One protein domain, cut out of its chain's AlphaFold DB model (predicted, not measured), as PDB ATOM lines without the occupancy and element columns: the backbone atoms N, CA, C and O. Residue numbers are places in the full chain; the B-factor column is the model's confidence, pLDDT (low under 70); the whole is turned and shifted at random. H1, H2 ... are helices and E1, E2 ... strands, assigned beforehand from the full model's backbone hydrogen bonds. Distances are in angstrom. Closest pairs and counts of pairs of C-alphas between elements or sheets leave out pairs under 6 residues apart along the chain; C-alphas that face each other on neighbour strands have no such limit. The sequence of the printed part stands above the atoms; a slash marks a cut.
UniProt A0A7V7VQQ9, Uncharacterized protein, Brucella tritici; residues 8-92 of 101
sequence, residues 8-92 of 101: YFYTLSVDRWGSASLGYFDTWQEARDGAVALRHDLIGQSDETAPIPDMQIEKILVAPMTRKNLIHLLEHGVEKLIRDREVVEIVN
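Overview. This is residues 8 to 92 of the 101 residues of an uncharacterized protein of Brucella tritici (UniProt A0A7V7VQQ9). A strongly twisted sheet of four strands has the long helix H1 along one face, with no helix over the other, while the short helix H2 lies off the sheet, beyond the end where E3 leads to E4. At the opposite end, residues 44 to 50 stick out past the sheet. The 85 printed residues run E1 E2 H1 E3 H2 E4; the sheet's order is E2 E1 E3 E4, antiparallel throughout, and the class is mixed. The whole is only just loose, close to compact, with a radius of gyration of the C-alphas of 14.7 A and spans of 48 by 24 by 17 A.

Arrangement. Look first at inner strands E1, residues 8 to 13, and E3, residues 55 to 62: N 11 and O 58 are 2.8 A apart. Edge strand E2, residues 21 to 25, forms a hairpin with E1, with N 22 and O 12 at 2.8 A. Edge strand E4, residues 82 to 91, is the antiparallel neighbour of E3, with N 86 of E4 and O 59 of E3 within hydrogen-bond range at 2.9 A. H1, residues 28 to 45, is on the sheet in two layers, at a height of 7.7 A, over E1 and E3; the closest C-alphas of H1 and E1, Trp 28 and Tyr 10, are 6.0 A apart. E2, H1 and E3 form a split strand-helix-strand unit, E1 between its strands, with a right-handed crossover. H2, residues 67 to 76, is not on the sheet and is apart from H1. In both helices every O i to N i+4 pair is within hydrogen-bond range.

Along the chain. Find C-alpha 8 at (4.406, -18.447, 19.024), where E1 begins. H1 runs 25.7 A, E3 21.3 A. E4 covers 22.4 A, bends by 50 degrees at residue 88 and ends at C-alpha 91, (-5.402, -30.663, 7.050).

Size, cuts and confidence. The C-alphas farthest apart, Thr 49 and Arg 67, are 49.2 A apart. The printed part has no cut and no long link. Confidence is under 70 at residues 15 to 21 and 46 to 50.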
ATOM      1  N   TYR A   8       5.382 -17.617  19.715       88.75
ATOM      2  CA  TYR A   8       4.406 -18.447  19.024       88.75
ATOM      3  C   TYR A   8       5.077 -19.704  18.491       88.75
ATOM      4  O   TYR A   8       6.134 -19.614  17.878       88.75
ATOM      5  N   PHE A   9       4.398 -20.831  18.654       90.06
ATOM      6  CA  PHE A   9       4.751 -22.101  18.032       90.06
ATOM      7  C   PHE A   9       3.520 -22.679  17.348       90.06
ATOM      8  O   PHE A   9       2.393 -22.243  17.594       90.06
ATOM      9  N   TYR A  10       3.733 -23.680  16.511       90.00
ATOM     10  CA  TYR A  10       2.675 -24.474  15.911       90.00
ATOM     11  C   TYR A  10       2.745 -25.899  16.452       90.00
ATOM     12  O   TYR A  10       3.825 -26.406  16.741       90.00
ATOM     13  N   THR A  11       1.605 -26.557  16.609       89.25
ATOM     14  CA  THR A  11       1.531 -27.957  17.029       89.25
ATOM     15  C   THR A  11       0.496 -28.711  16.210       89.25
ATOM     16  O   THR A  11      -0.414 -28.110  15.640       89.25
ATOM     17  N   LEU A  12       0.677 -30.026  16.125       86.44
ATOM     18  CA  LEU A  12      -0.153 -30.942  15.354       86.44
ATOM     19  C   LEU A  12      -0.952 -31.841  16.298       86.44
ATOM     20  O   LEU A  12      -0.357 -32.482  17.166       86.44
ATOM     21  N   SER A  13      -2.264 -31.950  16.103       82.06
ATOM     22  CA  SER A  13      -3.124 -32.868  16.860       82.06
ATOM     23  C   SER A  13      -4.100 -33.619  15.947       82.06
ATOM     24  O   SER A  13      -4.467 -33.146  14.872       82.06
ATOM     25  N   VAL A  14      -4.502 -34.823  16.367       72.69
ATOM     26  CA  VAL A  14      -5.517 -35.657  15.682       72.69
ATOM     27  C   VAL A  14      -6.927 -35.485  16.266       72.69
ATOM     28  O   VAL A  14      -7.896 -35.988  15.708       72.69
ATOM     29  N   ASP A  15      -7.047 -34.780  17.395       66.62
ATOM     30  CA  ASP A  15      -8.298 -34.449  18.080       66.62
ATOM     31  C   ASP A  15      -8.056 -33.257  19.025       66.62
ATOM     32  O   ASP A  15      -7.047 -33.199  19.730       66.62
ATOM     33  N   ARG A  16      -9.032 -32.345  19.094       51.59
ATOM     34  CA  ARG A  16      -9.104 -31.216  20.031       51.59
ATOM     35  C   ARG A  16      -9.103 -31.655  21.510       51.59
ATOM     36  O   ARG A  16      -8.821 -30.823  22.374       51.59
ATOM     37  N   TRP A  17      -9.423 -32.922  21.817       45.47
ATOM     38  CA  TRP A  17      -9.555 -33.437  23.193       45.47
ATOM     39  C   TRP A  17      -8.894 -34.801  23.472       45.47
ATOM     40  O   TRP A  17      -9.113 -35.374  24.540       45.47
ATOM     41  N   GLY A  18      -8.026 -35.281  22.581       47.09
ATOM     42  CA  GLY A  18      -7.361 -36.584  22.684       47.09
ATOM     43  C   GLY A  18      -5.842 -36.495  22.839       47.09
ATOM     44  O   GLY A  18      -5.135 -37.084  22.035       47.09
ATOM     45  N   SER A  19      -5.359 -35.710  23.811       46.59
ATOM     46  CA  SER A  19      -4.066 -35.819  24.537       46.59
ATOM     47  C   SER A  19      -2.735 -36.129  23.810       46.59
ATOM     48  O   SER A  19      -1.718 -36.286  24.484       46.59
ATOM     49  N   ALA A  20      -2.664 -36.150  22.481       54.09
ATOM     50  CA  ALA A  20      -1.435 -36.414  21.741       54.09
ATOM     51  C   ALA A  20      -1.148 -35.278  20.752       54.09
ATOM     52  O   ALA A  20      -1.549 -35.321  19.589       54.09
ATOM     53  N   SER A  21      -0.425 -34.257  21.224       62.53
ATOM     54  CA  SER A  21       0.325 -33.380  20.324       62.53
ATOM     55  C   SER A  21       1.441 -34.201  19.680       62.53
ATOM     56  O   SER A  21       2.240 -34.817  20.388       62.53
ATOM     57  N   LEU A  22       1.513 -34.200  18.357       70.38
ATOM     58  CA  LEU A  22       2.453 -35.009  17.581       70.38
ATOM     59  C   LEU A  22       3.785 -34.288  17.311       70.38
ATOM     60  O   LEU A  22       4.717 -34.895  16.795       70.38
ATOM     61  N   GLY A  23       3.891 -33.007  17.678       82.38
ATOM     62  CA  GLY A  23       5.110 -32.209  17.538       82.38
ATOM     63  C   GLY A  23       4.898 -30.723  17.834       82.38
ATOM     64  O   GLY A  23       3.757 -30.267  17.935       82.38
ATOM     65  N   TYR A  24       6.001 -29.985  17.964       87.50
ATOM     66  CA  TYR A  24       6.042 -28.520  18.041       87.50
ATOM     67  C   TYR A  24       6.951 -27.990  16.928       87.50
ATOM     68  O   TYR A  24       8.001 -28.580  16.672       87.50
ATOM     69  N   PHE A  25       6.547 -26.897  16.288       92.12
ATOM     70  CA  PHE A  25       7.186 -26.335  15.098       92.12
ATOM     71  C   PHE A  25       7.298 -24.814  15.217       92.12
ATOM     72  O   PHE A  25       6.424 -24.173  15.811       92.12
ATOM     73  N   ASP A  26       8.337 -24.229  14.626       91.19
ATOM     74  CA  ASP A  26       8.563 -22.780  14.676       91.19
ATOM     75  C   ASP A  26       7.699 -22.054  13.638       91.19
ATOM     76  O   ASP A  26       7.288 -20.905  13.825       91.19
ATOM     77  N   THR A  27       7.370 -22.739  12.538       93.56
ATOM     78  CA  THR A  27       6.557 -22.181  11.456       93.56
ATOM     79  C   THR A  27       5.335 -23.034  11.128       93.56
ATOM     80  O   THR A  27       5.309 -24.250  11.316       93.56
ATOM     81  N   TRP A  28       4.309 -22.383  10.574       93.81
ATOM     82  CA  TRP A  28       3.123 -23.073  10.062       93.81
ATOM     83  C   TRP A  28       3.477 -24.061   8.942       93.81
ATOM     84  O   TRP A  28       2.908 -25.147   8.894       93.81
ATOM     85  N   GLN A  29       4.430 -23.712   8.069       94.12
ATOM     86  CA  GLN A  29       4.828 -24.572   6.952       94.12
ATOM     87  C   GLN A  29       5.451 -25.879   7.454       94.12
ATOM     88  O   GLN A  29       5.076 -26.943   6.978       94.12
ATOM     89  N   GLU A  30       6.329 -25.818   8.459       93.94
ATOM     90  CA  GLU A  30       6.903 -27.017   9.084       93.94
ATOM     91  C   GLU A  30       5.823 -27.908   9.709       93.94
ATOM     92  O   GLU A  30       5.843 -29.126   9.532       93.94
ATOM     93  N   ALA A  31       4.848 -27.303  10.397       92.44
ATOM     94  CA  ALA A  31       3.723 -28.040  10.966       92.44
ATOM     95  C   ALA A  31       2.868 -28.707   9.879       92.44
ATOM     96  O   ALA A  31       2.449 -29.855  10.039       92.44
ATOM     97  N   ARG A  32       2.637 -28.013   8.758       91.88
ATOM     98  CA  ARG A  32       1.913 -28.552   7.604       91.88
ATOM     99  C   ARG A  32       2.663 -29.707   6.953       91.88
ATOM    100  O   ARG A  32       2.053 -30.742   6.696       91.88
ATOM    101  N   ASP A  33       3.963 -29.563   6.725       91.06
ATOM    102  CA  ASP A  33       4.789 -30.611   6.125       91.06
ATOM    103  C   ASP A  33       4.816 -31.860   7.021       91.06
ATOM    104  O   ASP A  33       4.645 -32.980   6.535       91.06
ATOM    105  N   GLY A  34       4.924 -31.669   8.342       88.31
ATOM    106  CA  GLY A  34       4.813 -32.742   9.331       88.31
ATOM    107  C   GLY A  34       3.441 -33.426   9.330       88.31
ATOM    108  O   GLY A  34       3.369 -34.654   9.377       88.31
ATOM    109  N   ALA A  35       2.355 -32.655   9.217       88.06
ATOM    110  CA  ALA A  35       0.997 -33.190   9.115       88.06
ATOM    111  C   ALA A  35       0.820 -34.058   7.863       88.06
ATOM    112  O   ALA A  35       0.314 -35.178   7.941       88.06
ATOM    113  N   VAL A  36       1.268 -33.570   6.705       87.19
ATOM    114  CA  VAL A  36       1.184 -34.302   5.434       87.19
ATOM    115  C   VAL A  36       2.027 -35.576   5.478       87.19
ATOM    116  O   VAL A  36       1.536 -36.640   5.096       87.19
ATOM    117  N   ALA A  37       3.260 -35.497   5.988       85.62
ATOM    118  CA  ALA A  37       4.139 -36.656   6.136       85.62
ATOM    119  C   ALA A  37       3.509 -37.733   7.031       85.62
ATOM    120  O   ALA A  37       3.418 -38.891   6.629       85.62
ATOM    121  N   LEU A  38       2.977 -37.346   8.195       83.88
ATOM    122  CA  LEU A  38       2.325 -38.290   9.098       83.88
ATOM    123  C   LEU A  38       1.073 -38.914   8.471       83.88
ATOM    124  O   LEU A  38       0.838 -40.112   8.623       83.88
ATOM    125  N   ARG A  39       0.268 -38.135   7.736       82.69
ATOM    126  CA  ARG A  39      -0.881 -38.681   6.996       82.69
ATOM    127  C   ARG A  39      -0.430 -39.699   5.955       82.69
ATOM    128  O   ARG A  39      -1.038 -40.759   5.872       82.69
ATOM    129  N   HIS A  40       0.631 -39.421   5.201       81.69
ATOM    130  CA  HIS A  40       1.197 -40.366   4.236       81.69
ATOM    131  C   HIS A  40       1.700 -41.654   4.901       81.69
ATOM    132  O   HIS A  40       1.432 -42.741   4.388       81.69
ATOM    133  N   ASP A  41       2.349 -41.557   6.059       81.00
ATOM    134  CA  ASP A  41       2.789 -42.728   6.820       81.00
ATOM    135  C   ASP A  41       1.595 -43.569   7.297       81.00
ATOM    136  O   ASP A  41       1.601 -44.793   7.150       81.00
ATOM    137  N   LEU A  42       0.526 -42.925   7.782       78.75
ATOM    138  CA  LEU A  42      -0.722 -43.599   8.158       78.75
ATOM    139  C   LEU A  42      -1.414 -44.253   6.948       78.75
ATOM    140  O   LEU A  42      -1.931 -45.365   7.070       78.75
ATOM    141  N   ILE A  43      -1.384 -43.621   5.765       77.12
ATOM    142  CA  ILE A  43      -1.834 -44.241   4.504       77.12
ATOM    143  C   ILE A  43      -0.999 -45.489   4.204       77.12
ATOM    144  O   ILE A  43      -1.566 -46.501   3.800       77.12
ATOM    145  N   GLY A  44       0.325 -45.426   4.351       73.88
ATOM    146  CA  GLY A  44       1.234 -46.514   3.987       73.88
ATOM    147  C   GLY A  44       1.181 -47.722   4.925       73.88
ATOM    148  O   GLY A  44       1.429 -48.840   4.484       73.88
ATOM    149  N   GLN A  45       0.841 -47.510   6.199       71.56
ATOM    150  CA  GLN A  45       0.822 -48.553   7.235       71.56
ATOM    151  C   GLN A  45      -0.538 -49.247   7.402       71.56
ATOM    152  O   GLN A  45      -0.623 -50.293   8.043       71.56
ATOM    153  N   SER A  46      -1.608 -48.671   6.856       57.38
ATOM    154  CA  SER A  46      -2.972 -49.146   7.079       57.38
ATOM    155  C   SER A  46      -3.379 -50.275   6.113       57.38
ATOM    156  O   SER A  46      -3.547 -50.047   4.915       57.38
ATOM    157  N   ASP A  47      -3.636 -51.479   6.633       62.22
ATOM    158  CA  ASP A  47      -4.496 -52.495   5.983       62.22
ATOM    159  C   ASP A  47      -5.998 -52.160   6.161       62.22
ATOM    160  O   ASP A  47      -6.884 -52.855   5.660       62.22
ATOM    161  N   GLU A  48      -6.308 -51.087   6.895       60.44
ATOM    162  CA  GLU A  48      -7.643 -50.754   7.371       60.44
ATOM    163  C   GLU A  48      -8.405 -49.839   6.406       60.44
ATOM    164  O   GLU A  48      -7.910 -48.849   5.864       60.44
ATOM    165  N   THR A  49      -9.692 -50.139   6.252       60.72
ATOM    166  CA  THR A  49     -10.681 -49.328   5.530       60.72
ATOM    167  C   THR A  49     -11.091 -48.056   6.283       60.72
ATOM    168  O   THR A  49     -12.007 -47.358   5.845       60.72
ATOM    169  N   ALA A  50     -10.494 -47.779   7.445       64.75
ATOM    170  CA  ALA A  50     -10.853 -46.639   8.274       64.75
ATOM    171  C   ALA A  50     -10.359 -45.321   7.643       64.75
ATOM    172  O   ALA A  50      -9.229 -45.254   7.150       64.75
ATOM    173  N   PRO A  51     -11.188 -44.261   7.642       72.25
ATOM    174  CA  PRO A  51     -10.762 -42.951   7.173       72.25
ATOM    175  C   PRO A  51      -9.666 -42.397   8.087       72.25
ATOM    176  O   PRO A  51      -9.749 -42.491   9.311       72.25
ATOM    177  N   ILE A  52      -8.647 -41.793   7.482       76.69
ATOM    178  CA  ILE A  52      -7.558 -41.149   8.221       76.69
ATOM    179  C   ILE A  52      -8.108 -39.892   8.891       76.69
ATOM    180  O   ILE A  52      -8.722 -39.079   8.192       76.69
ATOM    181  N   PRO A  53      -7.888 -39.712  10.206       77.38
ATOM    182  CA  PRO A  53      -8.419 -38.570  10.931       77.38
ATOM    183  C   PRO A  53      -7.874 -37.261  10.363       77.38
ATOM    184  O   PRO A  53      -6.711 -37.177   9.958       77.38
ATOM    185  N   ASP A  54      -8.722 -36.238  10.340       84.62
ATOM    186  CA  ASP A  54      -8.298 -34.879  10.026       84.62
ATOM    187  C   ASP A  54      -7.246 -34.425  11.039       84.62
ATOM    188  O   ASP A  54      -7.357 -34.694  12.237       84.62
ATOM    189  N   MET A  55      -6.220 -33.732  10.553       86.31
ATOM    190  CA  MET A  55      -5.169 -33.210  11.416       86.31
ATOM    191  C   MET A  55      -5.338 -31.716  11.621       86.31
ATOM    192  O   MET A  55      -5.594 -30.980  10.674       86.31
ATOM    193  N   GLN A  56      -5.186 -31.257  12.855       90.00
ATOM    194  CA  GLN A  56      -5.322 -29.852  13.210       90.00
ATOM    195  C   GLN A  56      -3.945 -29.255  13.455       90.00
ATOM    196  O   GLN A  56      -3.148 -29.811  14.210       90.00
ATOM    197  N   ILE A  57      -3.687 -28.112  12.827       92.12
ATOM    198  CA  ILE A  57      -2.536 -27.276  13.142       92.12
ATOM    199  C   ILE A  57      -3.028 -26.179  14.076       92.12
ATOM    200  O   ILE A  57      -3.861 -25.347  13.707       92.12
ATOM    201  N   GLU A  58      -2.504 -26.179  15.294       92.12
ATOM    202  CA  GLU A  58      -2.783 -25.158  16.294       92.12
ATOM    203  C   GLU A  58      -1.596 -24.208  16.399       92.12
ATOM    204  O   GLU A  58      -0.456 -24.641  16.534       92.12
ATOM    205  N   LYS A  59      -1.859 -22.905  16.383       93.88
ATOM    206  CA  LYS A  59      -0.906 -21.877  16.782       93.88
ATOM    207  C   LYS A  59      -1.056 -21.641  18.278       93.88
ATOM    208  O   LYS A  59      -2.134 -21.281  18.746       93.88
ATOM    209  N   ILE A  60       0.023 -21.820  19.026       91.94
ATOM    210  CA  ILE A  60       0.061 -21.635  20.476       91.94
ATOM    211  C   ILE A  60       0.922 -20.432  20.830       91.94
ATOM    212  O   ILE A  60       1.991 -20.232  20.258       91.94
ATOM    213  N   LEU A  61       0.462 -19.634  21.789       92.62
ATOM    214  CA  LEU A  61       1.247 -18.571  22.404       92.62
ATOM    215  C   LEU A  61       1.760 -19.072  23.747       92.62
ATOM    216  O   LEU A  61       0.957 -19.345  24.639       92.62
ATOM    217  N   VAL A  62       3.073 -19.163  23.928       90.88
ATOM    218  CA  VAL A  62       3.660 -19.579  25.205       90.88
ATOM    219  C   VAL A  62       4.177 -18.392  26.001       90.88
ATOM    220  O   VAL A  62       4.661 -17.391  25.471       90.88
ATOM    221  N   ALA A  63       4.059 -18.507  27.319       90.38
ATOM    222  CA  ALA A  63       4.624 -17.550  28.247       90.38
ATOM    223  C   ALA A  63       6.154 -17.478  28.078       90.38
ATOM    224  O   ALA A  63       6.788 -18.509  27.851       90.38
ATOM    225  N   PRO A  64       6.769 -16.303  28.286       90.12
ATOM    226  CA  PRO A  64       8.214 -16.151  28.178       90.12
ATOM    227  C   PRO A  64       8.967 -17.103  29.101       90.12
ATOM    228  O   PRO A  64       8.545 -17.331  30.240       90.12
ATOM    229  N   MET A  65      10.132 -17.580  28.668       88.25
ATOM    230  CA  MET A  65      10.955 -18.486  29.470       88.25
ATOM    231  C   MET A  65      11.702 -17.747  30.593       88.25
ATOM    232  O   MET A  65      12.905 -17.506  30.553       88.25
ATOM    233  N   THR A  66      10.963 -17.355  31.627       89.94
ATOM    234  CA  THR A  66      11.508 -16.802  32.874       89.94
ATOM    235  C   THR A  66      11.796 -17.924  33.870       89.94
ATOM    236  O   THR A  66      11.177 -18.983  33.803       89.94
ATOM    237  N   ARG A  67      12.653 -17.689  34.878       90.69
ATOM    238  CA  ARG A  67      12.906 -18.673  35.954       90.69
ATOM    239  C   ARG A  67      11.610 -19.202  36.585       90.69
ATOM    240  O   ARG A  67      11.508 -20.391  36.859       90.69
ATOM    241  N   LYS A  68      10.624 -18.325  36.802       90.31
ATOM    242  CA  LYS A  68       9.313 -18.691  37.356       90.31
ATOM    243  C   LYS A  68       8.557 -19.643  36.426       90.31
ATOM    244  O   LYS A  68       8.037 -20.650  36.889       90.31
ATOM    245  N   ASN A  69       8.512 -19.329  35.135       89.00
ATOM    246  CA  ASN A  69       7.807 -20.140  34.144       89.00
ATOM    247  C   ASN A  69       8.529 -21.472  33.888       89.00
ATOM    248  O   ASN A  69       7.867 -22.489  33.740       89.00
ATOM    249  N   LEU A  70       9.864 -21.502  33.944       89.31
ATOM    250  CA  LEU A  70      10.634 -22.744  33.867       89.31
ATOM    251  C   LEU A  70      10.333 -23.683  35.044       89.31
ATOM    252  O   LEU A  70      10.116 -24.870  34.836       89.31
ATOM    253  N   ILE A  71      10.281 -23.163  36.274       91.25
ATOM    254  CA  ILE A  71       9.875 -23.962  37.444       91.25
ATOM    255  C   ILE A  71       8.450 -24.489  37.242       91.25
ATOM    256  O   ILE A  71       8.205 -25.678  37.413       91.25
ATOM    257  N   HIS A  72       7.538 -23.630  36.785       89.19
ATOM    258  CA  HIS A  72       6.154 -24.015  36.531       89.19
ATOM    259  C   HIS A  72       6.024 -25.115  35.462       89.19
ATOM    260  O   HIS A  72       5.227 -26.034  35.624       89.19
ATOM    261  N   LEU A  73       6.837 -25.054  34.401       87.62
ATOM    262  CA  LEU A  73       6.932 -26.091  33.373       87.62
ATOM    263  C   LEU A  73       7.389 -27.429  33.958       87.62
ATOM    264  O   LEU A  73       6.801 -28.460  33.652       87.62
ATOM    265  N   LEU A  74       8.429 -27.413  34.791       88.19
ATOM    266  CA  LEU A  74       8.971 -28.626  35.402       88.19
ATOM    267  C   LEU A  74       7.985 -29.266  36.391       88.19
ATOM    268  O   LEU A  74       7.963 -30.485  36.525       88.19
ATOM    269  N   GLU A  75       7.164 -28.458  37.065       91.38
ATOM    270  CA  GLU A  75       6.197 -28.929  38.065       91.38
ATOM    271  C   GLU A  75       4.849 -29.357  37.468       91.38
ATOM    272  O   GLU A  75       4.186 -30.237  38.018       91.38
ATOM    273  N   HIS A  76       4.415 -28.736  36.366       87.56
ATOM    274  CA  HIS A  76       3.044 -28.888  35.862       87.56
ATOM    275  C   HIS A  76       2.929 -29.170  34.361       87.56
ATOM    276  O   HIS A  76       1.816 -29.353  33.868       87.56
ATOM    277  N   GLY A  77       4.045 -29.209  33.634       85.31
ATOM    278  CA  GLY A  77       4.074 -29.478  32.200       85.31
ATOM    279  C   GLY A  77       3.786 -28.262  31.315       85.31
ATOM    280  O   GLY A  77       3.534 -27.144  31.773       85.31
ATOM    281  N   VAL A  78       3.863 -28.499  30.002       81.75
ATOM    282  CA  VAL A  78       3.827 -27.463  28.951       81.75
ATOM    283  C   VAL A  78       2.481 -26.743  28.886       81.75
ATOM    284  O   VAL A  78       2.448 -25.539  28.644       81.75
ATOM    285  N   GLU A  79       1.376 -27.433  29.178       81.75
ATOM    286  CA  GLU A  79       0.021 -26.868  29.108       81.75
ATOM    287  C   GLU A  79      -0.143 -25.600  29.951       81.75
ATOM    288  O   GLU A  79      -0.888 -24.694  29.584       81.75
ATOM    289  N   LYS A  80       0.575 -25.495  31.076       84.25
ATOM    290  CA  LYS A  80       0.504 -24.316  31.948       84.25
ATOM    291  C   LYS A  80       1.291 -23.112  31.440       84.25
ATOM    292  O   LYS A  80       1.116 -22.009  31.961       84.25
ATOM    293  N   LEU A  81       2.154 -23.305  30.444       87.19
ATOM    294  CA  LEU A  81       2.832 -22.212  29.757       87.19
ATOM    295  C   LEU A  81       2.033 -21.668  28.578       87.19
ATOM    296  O   LEU A  81       2.292 -20.535  28.172       87.19
ATOM    297  N   ILE A  82       1.062 -22.421  28.059       89.00
ATOM    298  CA  ILE A  82       0.208 -21.978  26.959       89.00
ATOM    299  C   ILE A  82      -0.721 -20.872  27.474       89.00
ATOM    300  O   ILE A  82      -1.520 -21.061  28.390       89.00
ATOM    301  N   ARG A  83      -0.572 -19.679  26.902       90.31
ATOM    302  CA  ARG A  83      -1.378 -18.488  27.189       90.31
ATOM    303  C   ARG A  83      -2.600 -18.400  26.297       90.31
ATOM    304  O   ARG A  83      -3.637 -17.939  26.758       90.31
ATOM    305  N   ASP A  84      -2.446 -18.820  25.050       90.81
ATOM    306  CA  ASP A  84      -3.506 -18.818  24.058       90.81
ATOM    307  C   ASP A  84      -3.279 -19.937  23.039       90.81
ATOM    308  O   ASP A  84      -2.146 -20.398  22.859       90.81
ATOM    309  N   ARG A  85      -4.361 -20.372  22.394       90.12
ATOM    310  CA  ARG A  85      -4.336 -21.375  21.329       90.12
ATOM    311  C   ARG A  85      -5.405 -21.087  20.283       90.12
ATOM    312  O   ARG A  85      -6.559 -20.819  20.616       90.12
ATOM    313  N   GLU A  86      -5.033 -21.237  19.023       92.06
ATOM    314  CA  GLU A  86      -5.910 -21.036  17.875       92.06
ATOM    315  C   GLU A  86      -5.709 -22.174  16.872       92.06
ATOM    316  O   GLU A  86      -4.581 -22.447  16.471       92.06
ATOM    317  N   VAL A  87      -6.788 -22.828  16.438       91.69
ATOM    318  CA  VAL A  87      -6.719 -23.746  15.289       91.69
ATOM    319  C   VAL A  87      -6.600 -22.889  14.037       91.69
ATOM    320  O   VAL A  87      -7.550 -22.196  13.675       91.69
ATOM    321  N   VAL A  88      -5.438 -22.925  13.393       94.81
ATOM    322  CA  VAL A  88      -5.164 -22.122  12.193       94.81
ATOM    323  C   VAL A  88      -5.436 -22.894  10.910       94.81
ATOM    324  O   VAL A  88      -5.667 -22.285   9.869       94.81
ATOM    325  N   GLU A  89      -5.441 -24.227  10.975       93.38
ATOM    326  CA  GLU A  89      -5.746 -25.070   9.827       93.38
ATOM    327  C   GLU A  89      -6.262 -26.456  10.235       93.38
ATOM    328  O   GLU A  89      -5.830 -27.026  11.237       93.38
ATOM    329  N   ILE A  90      -7.150 -27.013   9.406       91.31
ATOM    330  CA  ILE A  90      -7.498 -28.435   9.393       91.31
ATOM    331  C   ILE A  90      -6.984 -29.043   8.080       91.31
ATOM    332  O   ILE A  90      -7.479 -28.711   7.005       91.31
ATOM    333  N   VAL A  91      -5.999 -29.934   8.173       88.12
ATOM    334  CA  VAL A  91      -5.402 -30.663   7.050       88.12
ATOM    335  C   VAL A  91      -6.208 -31.936   6.789       88.12
ATOM    336  O   VAL A  91      -6.183 -32.879   7.585       88.12
ATOM    337  N   ASN A  92      -6.898 -31.969   5.647       83.31
ATOM    338  CA  ASN A  92      -7.748 -33.082   5.210       83.31
ATOM    339  C   ASN A  92      -7.286 -33.747   3.886       83.31
ATOM    340  O   ASN A  92      -7.898 -34.716   3.431       83.31
TER     341      ASN A  92